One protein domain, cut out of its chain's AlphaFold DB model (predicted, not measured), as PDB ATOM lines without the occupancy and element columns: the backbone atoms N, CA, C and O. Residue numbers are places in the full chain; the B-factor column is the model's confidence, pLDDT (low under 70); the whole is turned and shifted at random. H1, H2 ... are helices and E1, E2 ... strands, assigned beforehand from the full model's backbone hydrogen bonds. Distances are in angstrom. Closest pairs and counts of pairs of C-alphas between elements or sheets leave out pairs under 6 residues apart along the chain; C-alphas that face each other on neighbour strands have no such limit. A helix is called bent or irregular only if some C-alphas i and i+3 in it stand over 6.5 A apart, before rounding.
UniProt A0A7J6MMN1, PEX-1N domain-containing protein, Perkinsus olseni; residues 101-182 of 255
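AT A GLANCE: This is residues 101 to 182 of the 255 residues of the protein "PEX-1N domain-containing protein" of Perkinsus olseni (UniProt A0A7J6MMN1). A small, strongly twisted sheet has H1 crossing over E3 and H2 near edge strands E2 and E4, while the loop of residues 154 to 178 swings far out before returning. The 82 printed residues, under half in named elements, run E1 H1 H2 E2 E3 E4; the sheet, order E2 E3 E1 E4, and the class are mixed. It is compact, radius of gyration of the C-alphas 13.2 A, spans 41 by 27 by 17 A.

HOW THE PARTS SIT: E1, residues 101 to 104, is parallel to E4, residues 179 to 181; N 102 and O 180 are 2.9 A apart. E3, residues 148 to 153, is antiparallel to E1, with N 151 and O 103 2.8 A apart. E2, residues 136 to 139, and E3 form a hairpin; N 137 and O 150 are 2.8 A apart. H1, residues 107 to 115, is over E3, its height over the sheet 8.4 A; the closest C-alphas are those of Asp 109 and Ile 148, 5.1 A. H2, residues 117 to 127, is on the sheet and irregular, C-alphas 122 and 125 being 7.4 A apart. O i to N i+4 pairs are within hydrogen-bond range throughout H1, 5 of 7 in H2. E1, H1, H2 and E2 make a split strand-helix-strand unit, two strands of one sheet with helices between them along the chain and E3 between them in the sheet, with a left-handed crossover.

IN THESE COORDINATES: E1 begins at C-alpha 101 (346.802, 320.149, 163.675); E3 is 16.1 A long, H2 14.5 A; E4 ends at C-alpha 181 (346.278, 320.570, 169.535).

THE WHOLE: The farthest C-alphas, Gly 143 and Lys 160, are 42.3 A apart. The printed part has no cut; link E3 to E4 is long. Residues 155 to 167 have pLDDT under 70.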
ATOM      1  N   VAL A 101     346.415 321.045 162.589       83.69
ATOM      2  CA  VAL A 101     346.802 320.149 163.675       83.69
ATOM      3  C   VAL A 101     348.262 320.381 164.056       83.69
ATOM      4  O   VAL A 101     349.171 320.281 163.227       83.69
ATOM      5  N   ILE A 102     348.504 320.669 165.331       87.56
ATOM      6  CA  ILE A 102     349.846 320.700 165.917       87.56
ATOM      7  C   ILE A 102     349.910 319.766 167.119       87.56
ATOM      8  O   ILE A 102     348.919 319.560 167.814       87.56
ATOM      9  N   ARG A 103     351.086 319.212 167.401       88.31
ATOM     10  CA  ARG A 103     351.290 318.353 168.573       88.31
ATOM     11  C   ARG A 103     352.571 318.699 169.323       88.31
ATOM     12  O   ARG A 103     353.557 319.054 168.677       88.31
ATOM     13  N   PRO A 104     352.622 318.537 170.650       90.81
ATOM     14  CA  PRO A 104     353.871 318.619 171.393       90.81
ATOM     15  C   PRO A 104     354.840 317.497 171.000       90.81
ATOM     16  O   PRO A 104     354.454 316.359 170.713       90.81
ATOM     17  N   SER A 105     356.135 317.793 171.031       87.81
ATOM     18  CA  SER A 105     357.194 316.842 170.682       87.81
ATOM     19  C   SER A 105     357.473 315.833 171.798       87.81
ATOM     20  O   SER A 105     357.938 314.724 171.506       87.81
ATOM     21  N   SER A 106     357.163 316.161 173.054       86.88
ATOM     22  CA  SER A 106     357.385 315.313 174.233       86.88
ATOM     23  C   SER A 106     356.258 315.423 175.273       86.88
ATOM     24  O   SER A 106     355.393 316.287 175.167       86.88
ATOM     25  N   SER A 107     356.264 314.532 176.274       83.88
ATOM     26  CA  SER A 107     355.337 314.623 177.416       83.88
ATOM     27  C   SER A 107     355.592 315.868 178.263       83.88
ATOM     28  O   SER A 107     354.642 316.427 178.796       83.88
ATOM     29  N   ASP A 108     356.851 316.285 178.392       86.31
ATOM     30  CA  ASP A 108     357.217 317.484 179.150       86.31
ATOM     31  C   ASP A 108     356.685 318.738 178.439       86.31
ATOM     32  O   ASP A 108     356.169 319.649 179.079       86.31
ATOM     33  N   ASP A 109     356.749 318.763 177.100       89.56
ATOM     34  CA  ASP A 109     356.151 319.839 176.300       89.56
ATOM     35  C   ASP A 109     354.620 319.853 176.447       89.56
ATOM     36  O   ASP A 109     354.022 320.922 176.522       89.56
ATOM     37  N   TRP A 110     353.980 318.677 176.510       89.69
ATOM     38  CA  TRP A 110     352.531 318.562 176.707       89.69
ATOM     39  C   TRP A 110     352.076 319.111 178.060       89.69
ATOM     40  O   TRP A 110     351.097 319.844 178.103       89.69
ATOM     41  N   GLU A 111     352.803 318.827 179.144       87.19
ATOM     42  CA  GLU A 111     352.468 319.348 180.476       87.19
ATOM     43  C   GLU A 111     352.449 320.885 180.496       87.19
ATOM     44  O   GLU A 111     351.544 321.494 181.062       87.19
ATOM     45  N   VAL A 112     353.397 321.530 179.813       89.62
ATOM     46  CA  VAL A 112     353.410 322.996 179.673       89.62
ATOM     47  C   VAL A 112     352.220 323.488 178.847       89.62
ATOM     48  O   VAL A 112     351.605 324.491 179.207       89.62
ATOM     49  N   VAL A 113     351.872 322.784 177.765       88.81
ATOM     50  CA  VAL A 113     350.698 323.113 176.942       88.81
ATOM     51  C   VAL A 113     349.407 323.005 177.751       88.81
ATOM     52  O   VAL A 113     348.583 323.913 177.681       88.81
ATOM     53  N   GLU A 114     349.244 321.955 178.559       88.50
ATOM     54  CA  GLU A 114     348.083 321.783 179.445       88.50
ATOM     55  C   GLU A 114     347.973 322.916 180.472       88.50
ATOM     56  O   GLU A 114     346.871 323.377 180.769       88.50
ATOM     57  N   LEU A 115     349.104 323.386 181.003       90.12
ATOM     58  CA  LEU A 115     349.142 324.439 182.018       90.12
ATOM     59  C   LEU A 115     348.931 325.851 181.454       90.12
ATOM     60  O   LEU A 115     348.487 326.728 182.194       90.12
ATOM     61  N   GLN A 116     349.273 326.094 180.186       91.38
ATOM     62  CA  GLN A 116     349.313 327.437 179.588       91.38
ATOM     63  C   GLN A 116     348.567 327.546 178.248       91.38
ATOM     64  O   GLN A 116     348.910 328.388 177.418       91.38
ATOM     65  N   ALA A 117     347.544 326.717 178.025       86.94
ATOM     66  CA  ALA A 117     346.818 326.651 176.754       86.94
ATOM     67  C   ALA A 117     346.299 328.021 176.273       86.94
ATOM     68  O   ALA A 117     346.554 328.398 175.133       86.94
ATOM     69  N   GLU A 118     345.654 328.796 177.151       87.25
ATOM     70  CA  GLU A 118     345.084 330.116 176.822       87.25
ATOM     71  C   GLU A 118     346.159 331.126 176.377       87.25
ATOM     72  O   GLU A 118     345.999 331.860 175.395       87.25
ATOM     73  N   TYR A 119     347.301 331.138 177.067       91.19
ATOM     74  CA  TYR A 119     348.427 331.981 176.680       91.19
ATOM     75  C   TYR A 119     349.018 331.534 175.341       91.19
ATOM     76  O   TYR A 119     349.248 332.358 174.460       91.19
ATOM     77  N   LEU A 120     349.268 330.234 175.170       88.88
ATOM     78  CA  LEU A 120     349.879 329.711 173.950       88.88
ATOM     79  C   LEU A 120     348.988 329.939 172.727       88.88
ATOM     80  O   LEU A 120     349.508 330.279 171.669       88.88
ATOM     81  N   GLU A 121     347.669 329.809 172.875       86.75
ATOM     82  CA  GLU A 121     346.693 330.110 171.827       86.75
ATOM     83  C   GLU A 121     346.746 331.591 171.429       86.75
ATOM     84  O   GLU A 121     346.961 331.916 170.260       86.75
ATOM     85  N   SER A 122     346.646 332.496 172.406       86.69
ATOM     86  CA  SER A 122     346.677 333.942 172.148       86.69
ATOM     87  C   SER A 122     348.037 334.445 171.643       86.69
ATOM     88  O   SER A 122     348.099 335.406 170.872       86.69
ATOM     89  N   ALA A 123     349.134 333.791 172.027       88.38
ATOM     90  CA  ALA A 123     350.485 334.161 171.624       88.38
ATOM     91  C   ALA A 123     350.944 333.489 170.321       88.38
ATOM     92  O   ALA A 123     351.951 333.926 169.759       88.38
ATOM     93  N   LEU A 124     350.245 332.471 169.805       89.62
ATOM     94  CA  LEU A 124     350.736 331.641 168.699       89.62
ATOM     95  C   LEU A 124     351.127 332.463 167.466       89.62
ATOM     96  O   LEU A 124     352.257 332.361 166.993       89.62
ATOM     97  N   LEU A 125     350.225 333.323 166.982       89.38
ATOM     98  CA  LEU A 125     350.450 334.141 165.779       89.38
ATOM     99  C   LEU A 125     351.574 335.170 165.950       89.38
ATOM    100  O   LEU A 125     352.194 335.581 164.968       89.38
ATOM    101  N   SER A 126     351.868 335.562 167.192       90.56
ATOM    102  CA  SER A 126     353.000 336.440 167.508       90.56
ATOM    103  C   SER A 126     354.345 335.714 167.475       90.56
ATOM    104  O   SER A 126     355.392 336.360 167.430       90.56
ATOM    105  N   GLN A 127     354.326 334.377 167.480       93.12
ATOM    106  CA  GLN A 127     355.518 333.541 167.497       93.12
ATOM    107  C   GLN A 127     355.739 332.829 166.167       93.12
ATOM    108  O   GLN A 127     356.874 332.772 165.716       93.12
ATOM    109  N   ILE A 128     354.701 332.343 165.490       94.31
ATOM    110  CA  ILE A 128     354.834 331.662 164.202       94.31
ATOM    111  C   ILE A 128     353.619 331.930 163.318       94.31
ATOM    112  O   ILE A 128     352.493 332.042 163.791       94.31
ATOM    113  N   ALA A 129     353.844 332.010 162.007       93.56
ATOM    114  CA  ALA A 129     352.757 332.139 161.036       93.56
ATOM    115  C   ALA A 129     352.874 331.185 159.845       93.56
ATOM    116  O   ALA A 129     351.952 331.103 159.046       93.56
ATOM    117  N   VAL A 130     353.997 330.486 159.673       93.75
ATOM    118  CA  VAL A 130     354.230 329.623 158.507       93.75
ATOM    119  C   VAL A 130     354.485 328.206 158.991       93.75
ATOM    120  O   VAL A 130     355.511 327.949 159.611       93.75
ATOM    121  N   LEU A 131     353.568 327.292 158.678       92.25
ATOM    122  CA  LEU A 131     353.680 325.875 159.020       92.25
ATOM    123  C   LEU A 131     353.774 325.028 157.756       92.25
ATOM    124  O   LEU A 131     353.064 325.268 156.784       92.25
ATOM    125  N   PHE A 132     354.622 324.011 157.759       89.06
ATOM    126  CA  PHE A 132     354.768 323.062 156.655       89.06
ATOM    127  C   PHE A 132     354.915 321.636 157.218       89.06
ATOM    128  O   PHE A 132     355.201 321.487 158.408       89.06
ATOM    129  N   PRO A 133     354.677 320.582 156.414       82.69
ATOM    130  CA  PRO A 133     354.584 319.218 156.929       82.69
ATOM    131  C   PRO A 133     355.862 318.805 157.659       82.69
ATOM    132  O   PRO A 133     356.952 318.914 157.095       82.69
ATOM    133  N   GLY A 134     355.723 318.296 158.885       83.69
ATOM    134  CA  GLY A 134     356.855 317.812 159.677       83.69
ATOM    135  C   GLY A 134     357.764 318.917 160.217       83.69
ATOM    136  O   GLY A 134     358.821 318.609 160.773       83.69
ATOM    137  N   LEU A 135     357.376 320.192 160.079       91.56
ATOM    138  CA  LEU A 135     358.048 321.282 160.772       91.56
ATOM    139  C   LEU A 135     357.913 321.047 162.275       91.56
ATOM    140  O   LEU A 135     356.812 321.090 162.820       91.56
ATOM    141  N   LYS A 136     359.052 320.852 162.934       92.75
ATOM    142  CA  LYS A 136     359.158 321.013 164.380       92.75
ATOM    143  C   LYS A 136     359.507 322.458 164.661       92.75
ATOM    144  O   LYS A 136     360.417 322.961 164.016       92.75
ATOM    145  N   PHE A 137     358.821 323.117 165.575       93.62
ATOM    146  CA  PHE A 137     359.010 324.540 165.826       93.62
ATOM    147  C   PHE A 137     358.903 324.859 167.324       93.62
ATOM    148  O   PHE A 137     358.132 324.211 168.035       93.62
ATOM    149  N   PRO A 138     359.732 325.774 167.841       94.06
ATOM    150  CA  PRO A 138     359.707 326.181 169.238       94.06
ATOM    151  C   PRO A 138     358.560 327.163 169.535       94.06
ATOM    152  O   PRO A 138     358.395 328.168 168.861       94.06
ATOM    153  N   LEU A 139     357.821 326.930 170.617       93.06
ATOM    154  CA  LEU A 139     356.931 327.924 171.215       93.06
ATOM    155  C   LEU A 139     357.435 328.313 172.599       93.06
ATOM    156  O   LEU A 139     357.885 327.479 173.383       93.06
ATOM    157  N   TRP A 140     357.365 329.597 172.901       93.00
ATOM    158  CA  TRP A 140     357.769 330.168 174.169       93.00
ATOM    159  C   TRP A 140     356.561 330.267 175.104       93.00
ATOM    160  O   TRP A 140     355.565 330.879 174.712       93.00
ATOM    161  N   PRO A 141     356.653 329.684 176.314       91.88
ATOM    162  CA  PRO A 141     355.627 329.783 177.346       91.88
ATOM    163  C   PRO A 141     355.565 331.176 177.987       91.88
ATOM    164  O   PRO A 141     356.479 331.999 177.840       91.88
ATOM    165  N   GLU A 142     354.503 331.421 178.756       90.69
ATOM    166  CA  GLU A 142     354.353 332.652 179.533       90.69
ATOM    167  C   GLU A 142     355.478 332.752 180.574       90.69
ATOM    168  O   GLU A 142     355.820 331.774 181.240       90.69
ATOM    169  N   GLY A 143     356.080 333.937 180.707       85.38
ATOM    170  CA  GLY A 143     357.256 334.156 181.559       85.38
ATOM    171  C   GLY A 143     358.596 333.817 180.890       85.38
ATOM    172  O   GLY A 143     359.651 334.113 181.455       85.38
ATOM    173  N   GLY A 144     358.575 333.276 179.667       81.88
ATOM    174  CA  GLY A 144     359.765 332.964 178.878       81.88
ATOM    175  C   GLY A 144     360.513 331.716 179.358       81.88
ATOM    176  O   GLY A 144     359.973 330.855 180.044       81.88
ATOM    177  N   GLY A 145     361.786 331.597 178.972       84.81
ATOM    178  CA  GLY A 145     362.638 330.464 179.346       84.81
ATOM    179  C   GLY A 145     362.846 329.458 178.214       84.81
ATOM    180  O   GLY A 145     363.111 329.843 177.073       84.81
ATOM    181  N   LYS A 146     362.822 328.161 178.548       88.31
ATOM    182  CA  LYS A 146     363.030 327.083 177.573       88.31
ATOM    183  C   LYS A 146     361.777 326.969 176.691       88.31
ATOM    184  O   LYS A 146     360.699 326.782 177.245       88.31
ATOM    185  N   PRO A 147     361.904 327.038 175.355       91.94
ATOM    186  CA  PRO A 147     360.761 326.815 174.488       91.94
ATOM    187  C   PRO A 147     360.328 325.347 174.532       91.94
ATOM    188  O   PRO A 147     361.171 324.446 174.634       91.94
ATOM    189  N   ILE A 148     359.027 325.127 174.399       91.81
ATOM    190  CA  ILE A 148     358.455 323.818 174.089       91.81
ATOM    191  C   ILE A 148     358.574 323.560 172.593       91.81
ATOM    192  O   ILE A 148     358.520 324.492 171.795       91.81
ATOM    193  N   LEU A 149     358.753 322.309 172.187       92.38
ATOM    194  CA  LEU A 149     358.801 321.968 170.765       92.38
ATOM    195  C   LEU A 149     357.456 321.418 170.306       92.38
ATOM    196  O   LEU A 149     357.015 320.374 170.778       92.38
ATOM    197  N   MET A 150     356.854 322.063 169.320       92.25
ATOM    198  CA  MET A 150     355.647 321.605 168.638       92.25
ATOM    199  C   MET A 150     356.001 321.007 167.277       92.25
ATOM    200  O   MET A 150     357.075 321.256 166.739       92.25
ATOM    201  N   GLU A 151     355.109 320.208 166.712       91.50
ATOM    202  CA  GLU A 151     355.222 319.634 165.375       91.50
ATOM    203  C   GLU A 151     353.926 319.889 164.608       91.50
ATOM    204  O   GLU A 151     352.846 319.573 165.105       91.50
ATOM    205  N   ALA A 152     354.035 320.443 163.400       89.12
ATOM    206  CA  ALA A 152     352.905 320.603 162.494       89.12
ATOM    207  C   ALA A 152     352.574 319.270 161.811       89.12
ATOM    208  O   ALA A 152     353.412 318.683 161.113       89.12
ATOM    209  N   VAL A 153     351.336 318.815 161.998       82.56
ATOM    210  CA  VAL A 153     350.799 317.576 161.436       82.56
ATOM    211  C   VAL A 153     349.843 317.939 160.307       82.56
ATOM    212  O   VAL A 153     349.029 318.847 160.441       82.56
ATOM    213  N   TRP A 154     349.948 317.246 159.172       75.38
ATOM    214  CA  TRP A 154     348.945 317.371 158.121       75.38
ATOM    215  C   TRP A 154     347.943 316.244 158.176       75.38
ATOM    216  O   TRP A 154     348.333 315.079 158.247       75.38
ATOM    217  N   ASP A 155     346.673 316.632 158.058       59.53
ATOM    218  CA  ASP A 155     345.527 315.757 157.856       59.53
ATOM    219  C   ASP A 155     345.739 314.941 156.587       59.53
ATOM    220  O   ASP A 155     345.438 315.340 155.458       59.53
ATOM    221  N   GLY A 156     346.373 313.800 156.788       50.97
ATOM    222  CA  GLY A 156     346.639 312.822 155.758       50.97
ATOM    223  C   GLY A 156     346.793 311.415 156.307       50.97
ATOM    224  O   GLY A 156     347.285 310.540 155.597       50.97
ATOM    225  N   VAL A 157     346.379 311.196 157.556       42.81
ATOM    226  CA  VAL A 157     346.161 309.860 158.094       42.81
ATOM    227  C   VAL A 157     344.674 309.576 157.937       42.81
ATOM    228  O   VAL A 157     343.878 309.827 158.831       42.81
ATOM    229  N   ASP A 158     344.295 309.092 156.758       41.28
ATOM    230  CA  ASP A 158     343.095 308.267 156.681       41.28
ATOM    231  C   ASP A 158     343.372 307.028 157.556       41.28
ATOM    232  O   ASP A 158     344.488 306.491 157.520       41.28
ATOM    233  N   ASP A 159     342.378 306.530 158.298       43.34
ATOM    234  CA  ASP A 159     342.443 305.319 159.154       43.34
ATOM    235  C   ASP A 159     342.938 304.049 158.408       43.34
ATOM    236  O   ASP A 159     343.108 302.974 158.981       43.34
ATOM    237  N   LYS A 160     343.189 304.167 157.100       41.53
ATOM    238  CA  LYS A 160     343.702 303.147 156.183       41.53
ATOM    239  C   LYS A 160     345.210 303.186 155.935       41.53
ATOM    240  O   LYS A 160     345.680 302.421 155.099       41.53
ATOM    241  N   GLN A 161     345.983 303.991 156.666       40.28
ATOM    242  CA  GLN A 161     347.452 303.873 156.672       40.28
ATOM    243  C   GLN A 161     348.110 304.131 155.293       40.28
ATOM    244  O   GLN A 161     349.232 303.691 155.043       40.28
ATOM    245  N   GLU A 162     347.443 304.876 154.406       44.75
ATOM    246  CA  GLU A 162     348.034 305.415 153.178       44.75
ATOM    247  C   GLU A 162     348.403 306.881 153.404       44.75
ATOM    248  O   GLU A 162     347.587 307.691 153.833       44.75
ATOM    249  N   THR A 163     349.663 307.225 153.142       42.97
ATOM    250  CA  THR A 163     350.193 308.579 153.310       42.97
ATOM    251  C   THR A 163     349.555 309.528 152.297       42.97
ATOM    252  O   THR A 163     349.989 309.629 151.146       42.97
ATOM    253  N   VAL A 164     348.514 310.255 152.705       51.53
ATOM    254  CA  VAL A 164     347.897 311.266 151.842       51.53
ATOM    255  C   VAL A 164     348.878 312.427 151.702       51.53
ATOM    256  O   VAL A 164     349.273 313.067 152.678       51.53
ATOM    257  N   LYS A 165     349.304 312.705 150.465       52.81
ATOM    258  CA  LYS A 165     350.096 313.905 150.178       52.81
ATOM    259  C   LYS A 165     349.272 315.137 150.563       52.81
ATOM    260  O   LYS A 165     348.134 315.259 150.108       52.81
ATOM    261  N   PRO A 166     349.839 316.072 151.339       58.56
ATOM    262  CA  PRO A 166     349.106 317.250 151.765       58.56
ATOM    263  C   PRO A 166     348.663 318.066 150.550       58.56
ATOM    264  O   PRO A 166     349.439 318.289 149.618       58.56
ATOM    265  N   LYS A 167     347.401 318.522 150.568       65.69
ATOM    266  CA  LYS A 167     346.787 319.305 149.477       65.69
ATOM    267  C   LYS A 167     347.556 320.599 149.175       65.69
ATOM    268  O   LYS A 167     347.458 321.128 148.073       65.69
ATOM    269  N   VAL A 168     348.313 321.106 150.152       73.25
ATOM    270  CA  VAL A 168     349.172 322.287 150.018       73.25
ATOM    271  C   VAL A 168     350.568 322.008 150.578       73.25
ATOM    272  O   VAL A 168     350.707 321.215 151.510       73.25
ATOM    273  N   PRO A 169     351.608 322.692 150.075       80.44
ATOM    274  CA  PRO A 169     352.964 322.515 150.587       80.44
ATOM    275  C   PRO A 169     353.198 323.169 151.961       80.44
ATOM    276  O   PRO A 169     354.116 322.757 152.661       80.44
ATOM    277  N   PHE A 170     352.395 324.167 152.350       88.19
ATOM    278  CA  PHE A 170     352.468 324.861 153.641       88.19
ATOM    279  C   PHE A 170     351.156 325.616 153.946       88.19
ATOM    280  O   PHE A 170     350.358 325.862 153.038       88.19
ATOM    281  N   ARG A 171     350.947 326.017 155.204       88.12
ATOM    282  CA  ARG A 171     349.877 326.913 155.670       88.12
ATOM    283  C   ARG A 171     350.461 328.230 156.160       88.12
ATOM    284  O   ARG A 171     351.541 328.262 156.749       88.12
ATOM    285  N   LEU A 172     349.708 329.298 155.926       91.25
ATOM    286  CA  LEU A 172     349.943 330.619 156.493       91.25
ATOM    287  C   LEU A 172     348.830 330.886 157.510       91.25
ATOM    288  O   LEU A 172     347.685 331.024 157.082       91.25
ATOM    289  N   LEU A 173     349.181 330.908 158.796       90.12
ATOM    290  CA  LEU A 173     348.253 331.067 159.914       90.12
ATOM    291  C   LEU A 173     347.632 332.461 159.932       90.12
ATOM    292  O   LEU A 173     348.344 333.457 159.803       90.12
ATOM    293  N   ARG A 174     346.325 332.515 160.166       87.56
ATOM    294  CA  ARG A 174     345.513 333.724 160.316       87.56
ATOM    295  C   ARG A 174     344.742 333.685 161.628       87.56
ATOM    296  O   ARG A 174     344.478 332.622 162.167       87.56
ATOM    297  N   GLU A 175     344.264 334.845 162.064       84.31
ATOM    298  CA  GLU A 175     343.401 334.984 163.254       84.31
ATOM    299  C   GLU A 175     342.076 334.210 163.166       84.31
ATOM    300  O   GLU A 175     341.430 333.981 164.179       84.31
ATOM    301  N   SER A 176     341.656 333.829 161.958       82.19
ATOM    302  CA  SER A 176     340.418 333.071 161.719       82.19
ATOM    303  C   SER A 176     340.647 331.572 161.535       82.19
ATOM    304  O   SER A 176     339.676 330.849 161.327       82.19
ATOM    305  N   ASP A 177     341.898 331.108 161.554       82.81
ATOM    306  CA  ASP A 177     342.187 329.691 161.363       82.81
ATOM    307  C   ASP A 177     341.921 328.926 162.667       82.81
ATOM    308  O   ASP A 177     342.351 329.336 163.745       82.81
ATOM    309  N   GLU A 178     341.235 327.789 162.563       81.06
ATOM    310  CA  GLU A 178     341.033 326.883 163.692       81.06
ATOM    311  C   GLU A 178     342.287 326.029 163.912       81.06
ATOM    312  O   GLU A 178     342.809 325.403 162.982       81.06
ATOM    313  N   LEU A 179     342.767 325.991 165.155       80.25
ATOM    314  CA  LEU A 179     343.921 325.199 165.566       80.25
ATOM    315  C   LEU A 179     343.470 324.037 166.453       80.25
ATOM    316  O   LEU A 179     342.826 324.241 167.478       80.25
ATOM    317  N   ALA A 180     343.865 322.822 166.089       82.75
ATOM    318  CA  ALA A 180     343.692 321.636 166.914       82.75
ATOM    319  C   ALA A 180     345.042 321.233 167.520       82.75
ATOM    320  O   ALA A 180     346.027 321.045 166.803       82.75
ATOM    321  N   ILE A 181     345.094 321.084 168.845       83.06
ATOM    322  CA  ILE A 181     346.278 320.570 169.535       83.06
ATOM    323  C   ILE A 181     346.050 319.099 169.875       83.06
ATOM    324  O   ILE A 181     345.234 318.767 170.734       83.06
ATOM    325  N   GLU A 182     346.790 318.208 169.221       78.50
ATOM    326  CA  GLU A 182     346.780 316.786 169.550       78.50
ATOM    327  C   GLU A 182     347.670 316.515 170.761       78.50
ATOM    328  O   GLU A 182     348.883 316.752 170.740       78.50
TER     329      GLU A 182